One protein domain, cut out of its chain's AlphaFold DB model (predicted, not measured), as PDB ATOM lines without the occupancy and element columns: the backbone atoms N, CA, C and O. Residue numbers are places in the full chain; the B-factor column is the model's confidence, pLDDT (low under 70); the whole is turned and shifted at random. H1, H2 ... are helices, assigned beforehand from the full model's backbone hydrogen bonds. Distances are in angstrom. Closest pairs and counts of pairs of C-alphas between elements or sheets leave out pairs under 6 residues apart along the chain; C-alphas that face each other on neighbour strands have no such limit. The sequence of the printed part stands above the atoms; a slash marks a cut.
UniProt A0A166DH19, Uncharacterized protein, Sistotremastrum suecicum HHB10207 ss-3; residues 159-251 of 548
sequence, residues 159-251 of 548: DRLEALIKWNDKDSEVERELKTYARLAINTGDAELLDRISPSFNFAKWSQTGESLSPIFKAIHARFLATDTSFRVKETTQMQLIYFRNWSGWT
ATOM      1  N   ASP A 159       2.325  -2.183  42.854       68.25
ATOM      2  CA  ASP A 159       2.626  -2.490  44.253       68.25
ATOM      3  C   ASP A 159       4.053  -2.055  44.627       68.25
ATOM      4  O   ASP A 159       4.311  -1.553  45.730       68.25
ATOM      5  N   ARG A 160       4.999  -2.171  43.686       73.06
ATOM      6  CA  ARG A 160       6.395  -1.749  43.866       73.06
ATOM      7  C   ARG A 160       6.532  -0.228  43.883       73.06
ATOM      8  O   ARG A 160       7.296   0.306  44.691       73.06
ATOM      9  N   LEU A 161       5.785   0.479  43.034       79.06
ATOM     10  CA  LEU A 161       5.766   1.943  43.028       79.06
ATOM     11  C   LEU A 161       5.135   2.495  44.317       79.06
ATOM     12  O   LEU A 161       5.696   3.400  44.939       79.06
ATOM     13  N   GLU A 162       4.022   1.913  44.772       78.38
ATOM     14  CA  GLU A 162       3.384   2.314  46.029       78.38
ATOM     15  C   GLU A 162       4.312   2.085  47.235       78.38
ATOM     16  O   GLU A 162       4.380   2.918  48.148       78.38
ATOM     17  N   ALA A 163       5.084   0.993  47.229       78.56
ATOM     18  CA  ALA A 163       6.097   0.726  48.245       78.56
ATOM     19  C   ALA A 163       7.214   1.787  48.256       78.56
ATOM     20  O   ALA A 163       7.582   2.266  49.329       78.56
ATOM     21  N   LEU A 164       7.715   2.212  47.090       79.38
ATOM     22  CA  LEU A 164       8.758   3.248  46.980       79.38
ATOM     23  C   LEU A 164       8.278   4.633  47.434       79.38
ATOM     24  O   LEU A 164       9.042   5.426  47.988       79.38
ATOM     25  N   ILE A 165       6.992   4.910  47.239       84.50
ATOM     26  CA  ILE A 165       6.342   6.154  47.642       84.50
ATOM     27  C   ILE A 165       6.116   6.220  49.172       84.50
ATOM     28  O   ILE A 165       5.802   7.284  49.725       84.50
ATOM     29  N   LYS A 166       6.268   5.107  49.907       83.12
ATOM     30  CA  LYS A 166       6.203   5.093  51.379       83.12
ATOM     31  C   LYS A 166       7.423   5.756  52.015       83.12
ATOM     32  O   LYS A 166       8.557   5.622  51.560       83.12
ATOM     33  N   TRP A 167       7.145   6.546  53.055       83.12
ATOM     34  CA  TRP A 167       8.182   7.174  53.865       83.12
ATOM     35  C   TRP A 167       8.985   6.090  54.572       83.12
ATOM     36  O   TRP A 167       8.410   5.159  55.136       83.12
ATOM     37  N   ASN A 168      10.297   6.256  54.561       79.44
ATOM     38  CA  ASN A 168      11.236   5.472  55.339       79.44
ATOM     39  C   ASN A 168      11.857   6.374  56.411       79.44
ATOM     40  O   ASN A 168      12.100   7.558  56.176       79.44
ATOM     41  N   ASP A 169      12.154   5.814  57.580       75.81
ATOM     42  CA  ASP A 169      12.772   6.548  58.690       75.81
ATOM     43  C   ASP A 169      14.182   7.061  58.350       75.81
ATOM     44  O   ASP A 169      14.683   7.972  59.005       75.81
ATOM     45  N   LYS A 170      14.813   6.493  57.316       81.94
ATOM     46  CA  LYS A 170      16.120   6.917  56.794       81.94
ATOM     47  C   LYS A 170      16.044   7.989  55.702       81.94
ATOM     48  O   LYS A 170      17.098   8.472  55.300       81.94
ATOM     49  N   ASP A 171      14.849   8.329  55.214       83.31
ATOM     50  CA  ASP A 171      14.705   9.307  54.135       83.31
ATOM     51  C   ASP A 171      15.159  10.697  54.608       83.31
ATOM     52  O   ASP A 171      14.748  11.182  55.672       83.31
ATOM     53  N   SER A 172      15.953  11.368  53.779       86.19
ATOM     54  CA  SER A 172      16.282  12.781  53.960       86.19
ATOM     55  C   SER A 172      15.026  13.661  53.889       86.19
ATOM     56  O   SER A 172      13.979  13.262  53.373       86.19
ATOM     57  N   GLU A 173      15.112  14.894  54.396       86.12
ATOM     58  CA  GLU A 173      13.996  15.846  54.314       86.12
ATOM     59  C   GLU A 173      13.538  16.043  52.859       86.12
ATOM     60  O   GLU A 173      12.352  15.897  52.571       86.12
ATOM     61  N   VAL A 174      14.485  16.211  51.930       86.12
ATOM     62  CA  VAL A 174      14.224  16.372  50.490       86.12
ATOM     63  C   VAL A 174      13.547  15.138  49.886       86.12
ATOM     64  O   VAL A 174      12.564  15.276  49.160       86.12
ATOM     65  N   GLU A 175      13.993  13.921  50.210       88.12
ATOM     66  CA  GLU A 175      13.337  12.693  49.730       88.12
ATOM     67  C   GLU A 175      11.892  12.594  50.223       88.12
ATOM     68  O   GLU A 175      10.993  12.226  49.463       88.12
ATOM     69  N   ARG A 176      11.635  12.967  51.482       87.25
ATOM     70  CA  ARG A 176      10.277  12.980  52.041       87.25
ATOM     71  C   ARG A 176       9.400  14.018  51.357       87.25
ATOM     72  O   ARG A 176       8.226  13.732  51.111       87.25
ATOM     73  N   GLU A 177       9.939  15.188  51.023       89.50
ATOM     74  CA  GLU A 177       9.239  16.193  50.218       89.50
ATOM     75  C   GLU A 177       8.864  15.642  48.837       89.50
ATOM     76  O   GLU A 177       7.691  15.691  48.461       89.50
ATOM     77  N   LEU A 178       9.826  15.062  48.110       91.44
ATOM     78  CA  LEU A 178       9.617  14.528  46.761       91.44
ATOM     79  C   LEU A 178       8.629  13.356  46.752       91.44
ATOM     80  O   LEU A 178       7.711  13.337  45.933       91.44
ATOM     81  N   LYS A 179       8.732  12.423  47.706       91.38
ATOM     82  CA  LYS A 179       7.754  11.333  47.878       91.38
ATOM     83  C   LYS A 179       6.359  11.863  48.205       91.38
ATOM     84  O   LYS A 179       5.362  11.320  47.735       91.38
ATOM     85  N   THR A 180       6.265  12.932  48.995       89.00
ATOM     86  CA  THR A 180       4.975  13.562  49.319       89.00
ATOM     87  C   THR A 180       4.361  14.234  48.093       89.00
ATOM     88  O   THR A 180       3.172  14.059  47.827       89.00
ATOM     89  N   TYR A 181       5.173  14.944  47.311       91.00
ATOM     90  CA  TYR A 181       4.757  15.502  46.028       91.00
ATOM     91  C   TYR A 181       4.287  14.405  45.060       91.00
ATOM     92  O   TYR A 181       3.221  14.533  44.461       91.00
ATOM     93  N   ALA A 182       5.022  13.292  44.978       90.69
ATOM     94  CA  ALA A 182       4.671  12.144  44.146       90.69
ATOM     95  C   ALA A 182       3.297  11.561  44.492       90.69
ATOM     96  O   ALA A 182       2.479  11.354  43.601       90.69
ATOM     97  N   ARG A 183       3.016  11.356  45.788       88.19
ATOM     98  CA  ARG A 183       1.698  10.890  46.263       88.19
ATOM     99  C   ARG A 183       0.577  11.791  45.790       88.19
ATOM    100  O   ARG A 183      -0.462  11.294  45.367       88.19
ATOM    101  N   LEU A 184       0.781  13.102  45.901       89.00
ATOM    102  CA  LEU A 184      -0.220  14.082  45.512       89.00
ATOM    103  C   LEU A 184      -0.467  14.045  44.000       89.00
ATOM    104  O   LEU A 184      -1.620  14.049  43.587       89.00
ATOM    105  N   ALA A 185       0.597  13.983  43.197       90.75
ATOM    106  CA  ALA A 185       0.495  13.975  41.740       90.75
ATOM    107  C   ALA A 185      -0.108  12.675  41.188       90.75
ATOM    108  O   ALA A 185      -0.982  12.726  40.330       90.75
ATOM    109  N   ILE A 186       0.323  11.518  41.694       89.06
ATOM    110  CA  ILE A 186      -0.090  10.206  41.175       89.06
ATOM    111  C   ILE A 186      -1.533   9.878  41.573       89.06
ATOM    112  O   ILE A 186      -2.302   9.407  40.740       89.06
ATOM    113  N   ASN A 187      -1.929  10.168  42.817       85.19
ATOM    114  CA  ASN A 187      -3.237   9.751  43.335       85.19
ATOM    115  C   ASN A 187      -4.370  10.747  43.051       85.19
ATOM    116  O   ASN A 187      -5.518  10.475  43.403       85.19
ATOM    117  N   THR A 188      -4.079  11.919  42.477       85.69
ATOM    118  CA  THR A 188      -5.122  12.905  42.173       85.69
ATOM    119  C   THR A 188      -5.761  12.649  40.806       85.69
ATOM    120  O   THR A 188      -5.086  12.535  39.779       85.69
ATOM    121  N   GLY A 189      -7.094  12.591  40.793       80.38
ATOM    122  CA  GLY A 189      -7.912  12.671  39.575       80.38
ATOM    123  C   GLY A 189      -8.358  14.098  39.240       80.38
ATOM    124  O   GLY A 189      -8.982  14.317  38.210       80.38
ATOM    125  N   ASP A 190      -8.068  15.069  40.111       84.62
ATOM    126  CA  ASP A 190      -8.473  16.463  39.931       84.62
ATOM    127  C   ASP A 190      -7.499  17.198  38.997       84.62
ATOM    128  O   ASP A 190      -6.340  17.449  39.353       84.62
ATOM    129  N   ALA A 191      -7.985  17.551  37.806       84.38
ATOM    130  CA  ALA A 191      -7.221  18.254  36.782       84.38
ATOM    131  C   ALA A 191      -6.760  19.653  37.233       84.38
ATOM    132  O   ALA A 191      -5.647  20.058  36.895       84.38
ATOM    133  N   GLU A 192      -7.545  20.370  38.050       85.81
ATOM    134  CA  GLU A 192      -7.148  21.697  38.544       85.81
ATOM    135  C   GLU A 192      -5.966  21.606  39.510       85.81
ATOM    136  O   GLU A 192      -5.097  22.485  39.545       85.81
ATOM    137  N   LEU A 193      -5.914  20.539  40.311       88.69
ATOM    138  CA  LEU A 193      -4.770  20.293  41.180       88.69
ATOM    139  C   LEU A 193      -3.522  19.965  40.362       88.69
ATOM    140  O   LEU A 193      -2.462  20.505  40.678       88.69
ATOM    141  N   LEU A 194      -3.638  19.161  39.299       91.12
ATOM    142  CA  LEU A 194      -2.520  18.863  38.393       91.12
ATOM    143  C   LEU A 194      -1.964  20.139  37.734       91.12
ATOM    144  O   LEU A 194      -0.747  20.346  37.726       91.12
ATOM    145  N   ASP A 195      -2.839  21.044  37.287       89.06
ATOM    146  CA  ASP A 195      -2.451  22.357  36.751       89.06
ATOM    147  C   ASP A 195      -1.653  23.192  37.761       89.06
ATOM    148  O   ASP A 195      -0.681  23.858  37.396       89.06
ATOM    149  N   ARG A 196      -2.023  23.148  39.045       89.50
ATOM    150  CA  ARG A 196      -1.342  23.917  40.100       89.50
ATOM    151  C   ARG A 196      -0.008  23.315  40.526       89.50
ATOM    152  O   ARG A 196       0.889  24.064  40.909       89.50
ATOM    153  N   ILE A 197       0.129  21.989  40.502       92.00
ATOM    154  CA  ILE A 197       1.342  21.316  40.990       92.00
ATOM    155  C   ILE A 197       2.381  21.070  39.895       92.00
ATOM    156  O   ILE A 197       3.565  20.969  40.225       92.00
ATOM    157  N   SER A 198       1.984  20.991  38.620       92.81
ATOM    158  CA  SER A 198       2.905  20.716  37.504       92.81
ATOM    159  C   SER A 198       4.095  21.687  37.404       92.81
ATOM    160  O   SER A 198       5.210  21.204  37.199       92.81
ATOM    161  N   PRO A 199       3.974  23.010  37.677       92.50
ATOM    162  CA  PRO A 199       5.131  23.910  37.643       92.50
ATOM    163  C   PRO A 199       6.169  23.611  38.734       92.50
ATOM    164  O   PRO A 199       7.316  24.040  38.631       92.50
ATOM    165  N   SER A 200       5.780  22.887  39.790       92.19
ATOM    166  CA  SER A 200       6.674  22.505  40.890       92.19
ATOM    167  C   SER A 200       7.485  21.236  40.596       92.19
ATOM    168  O   SER A 200       8.308  20.845  41.427       92.19
ATOM    169  N   PHE A 201       7.287  20.596  39.436       94.06
ATOM    170  CA  PHE A 201       7.995  19.379  39.038       94.06
ATOM    171  C   PHE A 201       9.431  19.670  38.573       94.06
ATOM    172  O   PHE A 201       9.777  19.531  37.407       94.06
ATOM    173  N   ASN A 202      10.277  20.117  39.496       92.06
ATOM    174  CA  ASN A 202      11.619  20.605  39.194       92.06
ATOM    175  C   ASN A 202      12.626  19.456  39.015       92.06
ATOM    176  O   ASN A 202      13.080  18.878  40.004       92.06
ATOM    177  N   PHE A 203      13.027  19.179  37.772       94.19
ATOM    178  CA  PHE A 203      13.938  18.078  37.420       94.19
ATOM    179  C   PHE A 203      15.299  18.165  38.128       94.19
ATOM    180  O   PHE A 203      15.855  17.137  38.503       94.19
ATOM    181  N   ALA A 204      15.811  19.370  38.399       91.44
ATOM    182  CA  ALA A 204      17.090  19.537  39.087       91.44
ATOM    183  C   ALA A 204      17.070  18.988  40.520       91.44
ATOM    184  O   ALA A 204      18.047  18.384  40.959       91.44
ATOM    185  N   LYS A 205      15.953  19.146  41.244       91.06
ATOM    186  CA  LYS A 205      15.803  18.567  42.592       91.06
ATOM    187  C   LYS A 205      15.806  17.039  42.557       91.06
ATOM    188  O   LYS A 205      16.447  16.406  43.393       91.06
ATOM    189  N   TRP A 206      15.125  16.457  41.571       91.81
ATOM    190  CA  TRP A 206      15.125  15.007  41.362       91.81
ATOM    191  C   TRP A 206      16.525  14.505  41.004       91.81
ATOM    192  O   TRP A 206      16.988  13.537  41.598       91.81
ATOM    193  N   SER A 207      17.247  15.226  40.140       89.00
ATOM    194  CA  SER A 207      18.620  14.886  39.756       89.00
ATOM    195  C   SER A 207      19.592  14.853  40.936       89.00
ATOM    196  O   SER A 207      20.482  14.009  40.962       89.00
ATOM    197  N   GLN A 208      19.454  15.768  41.898       86.12
ATOM    198  CA  GLN A 208      20.334  15.844  43.072       86.12
ATOM    199  C   GLN A 208      20.096  14.715  44.077       86.12
ATOM    200  O   GLN A 208      21.000  14.365  44.829       86.12
ATOM    201  N   THR A 209      18.881  14.164  44.107       82.94
ATOM    202  CA  THR A 209      18.491  13.131  45.077       82.94
ATOM    203  C   THR A 209      19.006  11.740  44.672       82.94
ATOM    204  O   THR A 209      19.056  10.830  45.494       82.94
ATOM    205  N   GLY A 210      19.466  11.590  43.426       76.94
ATOM    206  CA  GLY A 210      20.059  10.360  42.907       76.94
ATOM    207  C   GLY A 210      19.045   9.394  42.287       76.94
ATOM    208  O   GLY A 210      17.848   9.663  42.199       76.94
ATOM    209  N   GLU A 211      19.547   8.248  41.827       81.81
ATOM    210  CA  GLU A 211      18.808   7.296  40.977       81.81
ATOM    211  C   GLU A 211      17.697   6.525  41.715       81.81
ATOM    212  O   GLU A 211      16.779   5.999  41.089       81.81
ATOM    213  N   SER A 212      17.708   6.511  43.053       82.88
ATOM    214  CA  SER A 212      16.731   5.778  43.876       82.88
ATOM    215  C   SER A 212      15.275   6.198  43.628       82.88
ATOM    216  O   SER A 212      14.363   5.380  43.762       82.88
ATOM    217  N   LEU A 213      15.047   7.460  43.244       87.25
ATOM    218  CA  LEU A 213      13.722   8.015  42.962       87.25
ATOM    219  C   LEU A 213      13.388   8.084  41.461       87.25
ATOM    220  O   LEU A 213      12.314   8.580  41.117       87.25
ATOM    221  N   SER A 214      14.248   7.566  40.573       89.19
ATOM    222  CA  SER A 214      14.015   7.547  39.116       89.19
ATOM    223  C   SER A 214      12.654   6.928  38.730       89.19
ATOM    224  O   SER A 214      11.907   7.566  37.980       89.19
ATOM    225  N   PRO A 215      12.226   5.775  39.296       89.94
ATOM    226  CA  PRO A 215      10.907   5.207  39.001       89.94
ATOM    227  C   PRO A 215       9.748   6.145  39.363       89.94
ATOM    228  O   PRO A 215       8.802   6.305  38.595       89.94
ATOM    229  N   ILE A 216       9.849   6.821  40.513       91.19
ATOM    230  CA  ILE A 216       8.827   7.763  40.981       91.19
ATOM    231  C   ILE A 216       8.771   8.982  40.059       91.19
ATOM    232  O   ILE A 216       7.689   9.427  39.683       91.19
ATOM    233  N   PHE A 217       9.932   9.502  39.664       93.56
ATOM    234  CA  PHE A 217      10.034  10.608  38.720       93.56
ATOM    235  C   PHE A 217       9.357  10.276  37.379       93.56
ATOM    236  O   PHE A 217       8.499  11.038  36.923       93.56
ATOM    237  N   LYS A 218       9.676   9.116  36.782       92.12
ATOM    238  CA  LYS A 218       9.075   8.664  35.514       92.12
ATOM    239  C   LYS A 218       7.559   8.480  35.645       92.12
ATOM    240  O   LYS A 218       6.822   8.900  34.755       92.12
ATOM    241  N   ALA A 219       7.080   7.946  36.771       91.69
ATOM    242  CA  ALA A 219       5.650   7.784  37.036       91.69
ATOM    243  C   ALA A 219       4.898   9.125  37.129       91.69
ATOM    244  O   ALA A 219       3.816   9.267  36.559       91.69
ATOM    245  N   ILE A 220       5.471  10.133  37.797       93.81
ATOM    246  CA  ILE A 220       4.889  11.486  37.845       93.81
ATOM    247  C   ILE A 220       4.845  12.099  36.444       93.81
ATOM    248  O   ILE A 220       3.825  12.662  36.050       93.81
ATOM    249  N   HIS A 221       5.937  11.980  35.687       94.25
ATOM    250  CA  HIS A 221       5.994  12.492  34.324       94.25
ATOM    251  C   HIS A 221       4.919  11.847  33.435       94.25
ATOM    252  O   HIS A 221       4.159  12.555  32.776       94.25
ATOM    253  N   ALA A 222       4.789  10.517  33.483       92.50
ATOM    254  CA  ALA A 222       3.749   9.784  32.767       92.50
ATOM    255  C   ALA A 222       2.340  10.223  33.196       92.50
ATOM    256  O   ALA A 222       1.482  10.451  32.343       92.50
ATOM    257  N   ARG A 223       2.108  10.428  34.500       92.88
ATOM    258  CA  ARG A 223       0.829  10.939  35.011       92.88
ATOM    259  C   ARG A 223       0.498  12.317  34.446       92.88
ATOM    260  O   ARG A 223      -0.645  12.538  34.060       92.88
ATOM    261  N   PHE A 224       1.467  13.230  34.377       94.38
ATOM    262  CA  PHE A 224       1.256  14.566  33.816       94.38
ATOM    263  C   PHE A 224       1.024  14.564  32.305       94.38
ATOM    264  O   PHE A 224       0.302  15.430  31.811       94.38
ATOM    265  N   LEU A 225       1.568  13.588  31.577       92.50
ATOM    266  CA  LEU A 225       1.354  13.437  30.136       92.50
ATOM    267  C   LEU A 225       0.144  12.568  29.758       92.50
ATOM    268  O   LEU A 225      -0.159  12.444  28.568       92.50
ATOM    269  N   ALA A 226      -0.572  12.018  30.740       90.56
ATOM    270  CA  ALA A 226      -1.726  11.157  30.512       90.56
ATOM    271  C   ALA A 226      -2.832  11.843  29.684       90.56
ATOM    272  O   ALA A 226      -2.931  13.067  29.580       90.56
ATOM    273  N   THR A 227      -3.680  11.052  29.031       89.00
ATOM    274  CA  THR A 227      -4.700  11.571  28.105       89.00
ATOM    275  C   THR A 227      -5.756  12.438  28.791       89.00
ATOM    276  O   THR A 227      -6.313  13.316  28.142       89.00
ATOM    277  N   ASP A 228      -5.996  12.227  30.086       85.94
ATOM    278  CA  ASP A 228      -6.965  12.952  30.913       85.94
ATOM    279  C   ASP A 228      -6.442  14.291  31.472       85.94
ATOM    280  O   ASP A 228      -7.202  15.019  32.107       85.94
ATOM    281  N   THR A 229      -5.170  14.645  31.246       91.69
ATOM    282  CA  THR A 229      -4.593  15.909  31.738       91.69
ATOM    283  C   THR A 229      -4.717  17.058  30.739       91.69
ATOM    284  O   THR A 229      -4.790  16.868  29.520       91.69
ATOM    285  N   SER A 230      -4.725  18.289  31.264       91.44
ATOM    286  CA  SER A 230      -4.829  19.509  30.458       91.44
ATOM    287  C   SER A 230      -3.602  19.695  29.547       91.44
ATOM    288  O   SER A 230      -2.484  19.301  29.886       91.44
ATOM    289  N   PHE A 231      -3.782  20.374  28.408       91.56
ATOM    290  CA  PHE A 231      -2.667  20.754  27.527       91.56
ATOM    291  C   PHE A 231      -1.600  21.575  28.267       91.56
ATOM    292  O   PHE A 231      -0.404  21.388  28.056       91.56
ATOM    293  N   ARG A 232      -2.028  22.442  29.192       93.00
ATOM    294  CA  ARG A 232      -1.136  23.289  29.984       93.00
ATOM    295  C   ARG A 232      -0.245  22.470  30.915       93.00
ATOM    296  O   ARG A 232       0.933  22.806  31.034       93.00
ATOM    297  N   VAL A 233      -0.768  21.411  31.547       94.56
ATOM    298  CA  VAL A 233       0.058  20.473  32.328       94.56
ATOM    299  C   VAL A 233       1.132  19.876  31.431       94.56
ATOM    300  O   VAL A 233       2.309  19.966  31.763       94.56
ATOM    301  N   LYS A 234       0.740  19.339  30.270       94.81
ATOM    302  CA  LYS A 234       1.662  18.671  29.339       94.81
ATOM    303  C   LYS A 234       2.778  19.598  28.878       94.81
ATOM    304  O   LYS A 234       3.950  19.244  28.986       94.81
ATOM    305  N   GLU A 235       2.422  20.807  28.448       93.69
ATOM    306  CA  GLU A 235       3.401  21.809  28.038       93.69
ATOM    307  C   GLU A 235       4.318  22.204  29.202       93.69
ATOM    308  O   GLU A 235       5.537  22.228  29.047       93.69
ATOM    309  N   THR A 236       3.763  22.462  30.390       95.50
ATOM    310  CA  THR A 236       4.553  22.837  31.576       95.50
ATOM    311  C   THR A 236       5.534  21.734  31.964       95.50
ATOM    312  O   THR A 236       6.680  22.023  32.310       95.50
ATOM    313  N   THR A 237       5.104  20.475  31.892       95.56
ATOM    314  CA  THR A 237       5.939  19.305  32.167       95.56
ATOM    315  C   THR A 237       7.070  19.180  31.151       95.56
ATOM    316  O   THR A 237       8.216  19.025  31.560       95.56
ATOM    317  N   GLN A 238       6.798  19.334  29.853       95.75
ATOM    318  CA  GLN A 238       7.842  19.312  28.821       95.75
ATOM    319  C   GLN A 238       8.831  20.480  28.972       95.75
ATOM    320  O   GLN A 238      10.039  20.293  28.837       95.75
ATOM    321  N   MET A 239       8.353  21.681  29.326       95.69
ATOM    322  CA  MET A 239       9.203  22.859  29.564       95.69
ATOM    323  C   MET A 239      10.238  22.651  30.674       95.69
ATOM    324  O   MET A 239      11.280  23.313  30.668       95.69
ATOM    325  N   GLN A 240      10.014  21.706  31.595       96.31
ATOM    326  CA  GLN A 240      11.009  21.358  32.610       96.31
ATOM    327  C   GLN A 240      12.327  20.870  32.004       96.31
ATOM    328  O   GLN A 240      13.366  21.113  32.607       96.31
ATOM    329  N   LEU A 241      12.335  20.289  30.797       96.38
ATOM    330  CA  LEU A 241      13.572  19.927  30.091       96.38
ATOM    331  C   LEU A 241      14.444  21.160  29.802       96.38
ATOM    332  O   LEU A 241      15.662  21.126  29.974       96.38
ATOM    333  N   ILE A 242      13.821  22.276  29.411       95.12
ATOM    334  CA  ILE A 242      14.512  23.543  29.124       95.12
ATOM    335  C   ILE A 242      14.981  24.201  30.421       95.12
ATOM    336  O   ILE A 242      16.116  24.669  30.508       95.12
ATOM    337  N   TYR A 243      14.135  24.213  31.454       95.38
ATOM    338  CA  TYR A 243      14.542  24.725  32.764       95.38
ATOM    339  C   TYR A 243      15.677  23.903  33.368       95.38
ATOM    340  O   TYR A 243      16.576  24.470  33.986       95.38
ATOM    341  N   PHE A 244      15.666  22.586  33.153       94.88
ATOM    342  CA  PHE A 244      16.715  21.708  33.629       94.88
ATOM    343  C   PHE A 244      18.026  21.960  32.899       94.88
ATOM    344  O   PHE A 244      19.040  22.095  33.569       94.88
ATOM    345  N   ARG A 245      18.022  22.136  31.572       92.75
ATOM    346  CA  ARG A 245      19.209  22.583  30.821       92.75
ATOM    347  C   ARG A 245      19.809  23.869  31.400       92.75
ATOM    348  O   ARG A 245      21.014  23.959  31.587       92.75
ATOM    349  N   ASN A 246      18.968  24.850  31.720       91.19
ATOM    350  CA  ASN A 246      19.404  26.157  32.224       91.19
ATOM    351  C   ASN A 246      19.654  26.177  33.745       91.19
ATOM    352  O   ASN A 246      19.771  27.247  34.347       91.19
ATOM    353  N   TRP A 247      19.684  25.015  34.399       91.94
ATOM    354  CA  TRP A 247      19.881  24.939  35.836       91.94
ATOM    355  C   TRP A 247      21.297  25.386  36.222       91.94
ATOM    356  O   TRP A 247      22.297  24.859  35.745       91.94
ATOM    357  N   SER A 248      21.397  26.336  37.154       87.06
ATOM    358  CA  SER A 248      22.684  26.897  37.585       87.06
ATOM    359  C   SER A 248      23.637  25.878  38.214       87.06
ATOM    360  O   SER A 248      24.836  26.133  38.253       87.06
ATOM    361  N   GLY A 249      23.140  24.722  38.670       86.69
ATOM    362  CA  GLY A 249      23.971  23.662  39.245       86.69
ATOM    363  C   GLY A 249      24.897  22.960  38.250       86.69
ATOM    364  O   GLY A 249      25.808  22.257  38.683       86.69
ATOM    365  N   TRP A 250      24.726  23.181  36.941       88.06
ATOM    366  CA  TRP A 250      25.690  22.716  35.940       88.06
ATOM    367  C   TRP A 250      26.990  23.529  35.921       88.06
ATOM    368  O   TRP A 250      27.996  23.121  35.340       88.06
ATOM    369  N   THR A 251      26.992  24.704  36.541       86.19
ATOM    370  CA  THR A 251      28.129  25.615  36.482       86.19
ATOM    371  C   THR A 251      28.541  26.073  37.866       86.19
ATOM    372  O   THR A 251      27.707  26.306  38.739       86.19
TER     373      THR A 251
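Overview. This is residues 159 to 251 of the 548 residues of an uncharacterized protein of Sistotremastrum suecicum HHB10207 ss-3 (UniProt A0A166DH19). Helices H2, H3, H5 and H6 make an up-and-down bundle, each running against the one before, within a flat outline; short H4 packs on H2, H5 and H6, and short H1 on H5. The printed part has 93 residues with six named helices, H1 to H6, and no named strand: all helix. It is compact, radius of gyration of the C-alphas 13.2 A, spanning 38 by 37 by 18 A.

Along the chain. H1, residues 159 to 164, begins at C-alpha 159 (2.626, -2.490, 44.253). H2 is 173 to 187, 21.3 A; H3 191 to 200; H4 203 to 209; H5 211 to 225, 21.4 A. H6, 231 to 245, 22.2 A, ends at C-alpha 245 (19.209, 22.583, 30.821).

Arrangement. H5, the hub, touches H2 at a shallow tilt of 31 degrees, the same way; closest C-alphas, Ile 186 and Ile 220, 6.1 A. H3 touches H6 through residues 232 to 237 alone; closest C-alphas, Asp 195 and Val 233, 5.4 A. Every O i to N i+4 pair is within hydrogen-bond range in H1, H2 and H4, against 4 of 6 in H3 and 9 of 11 in H5 and H6.

Size, cuts and confidence. The printed part has no cut and no long link; residue 159 alone is under pLDDT 70.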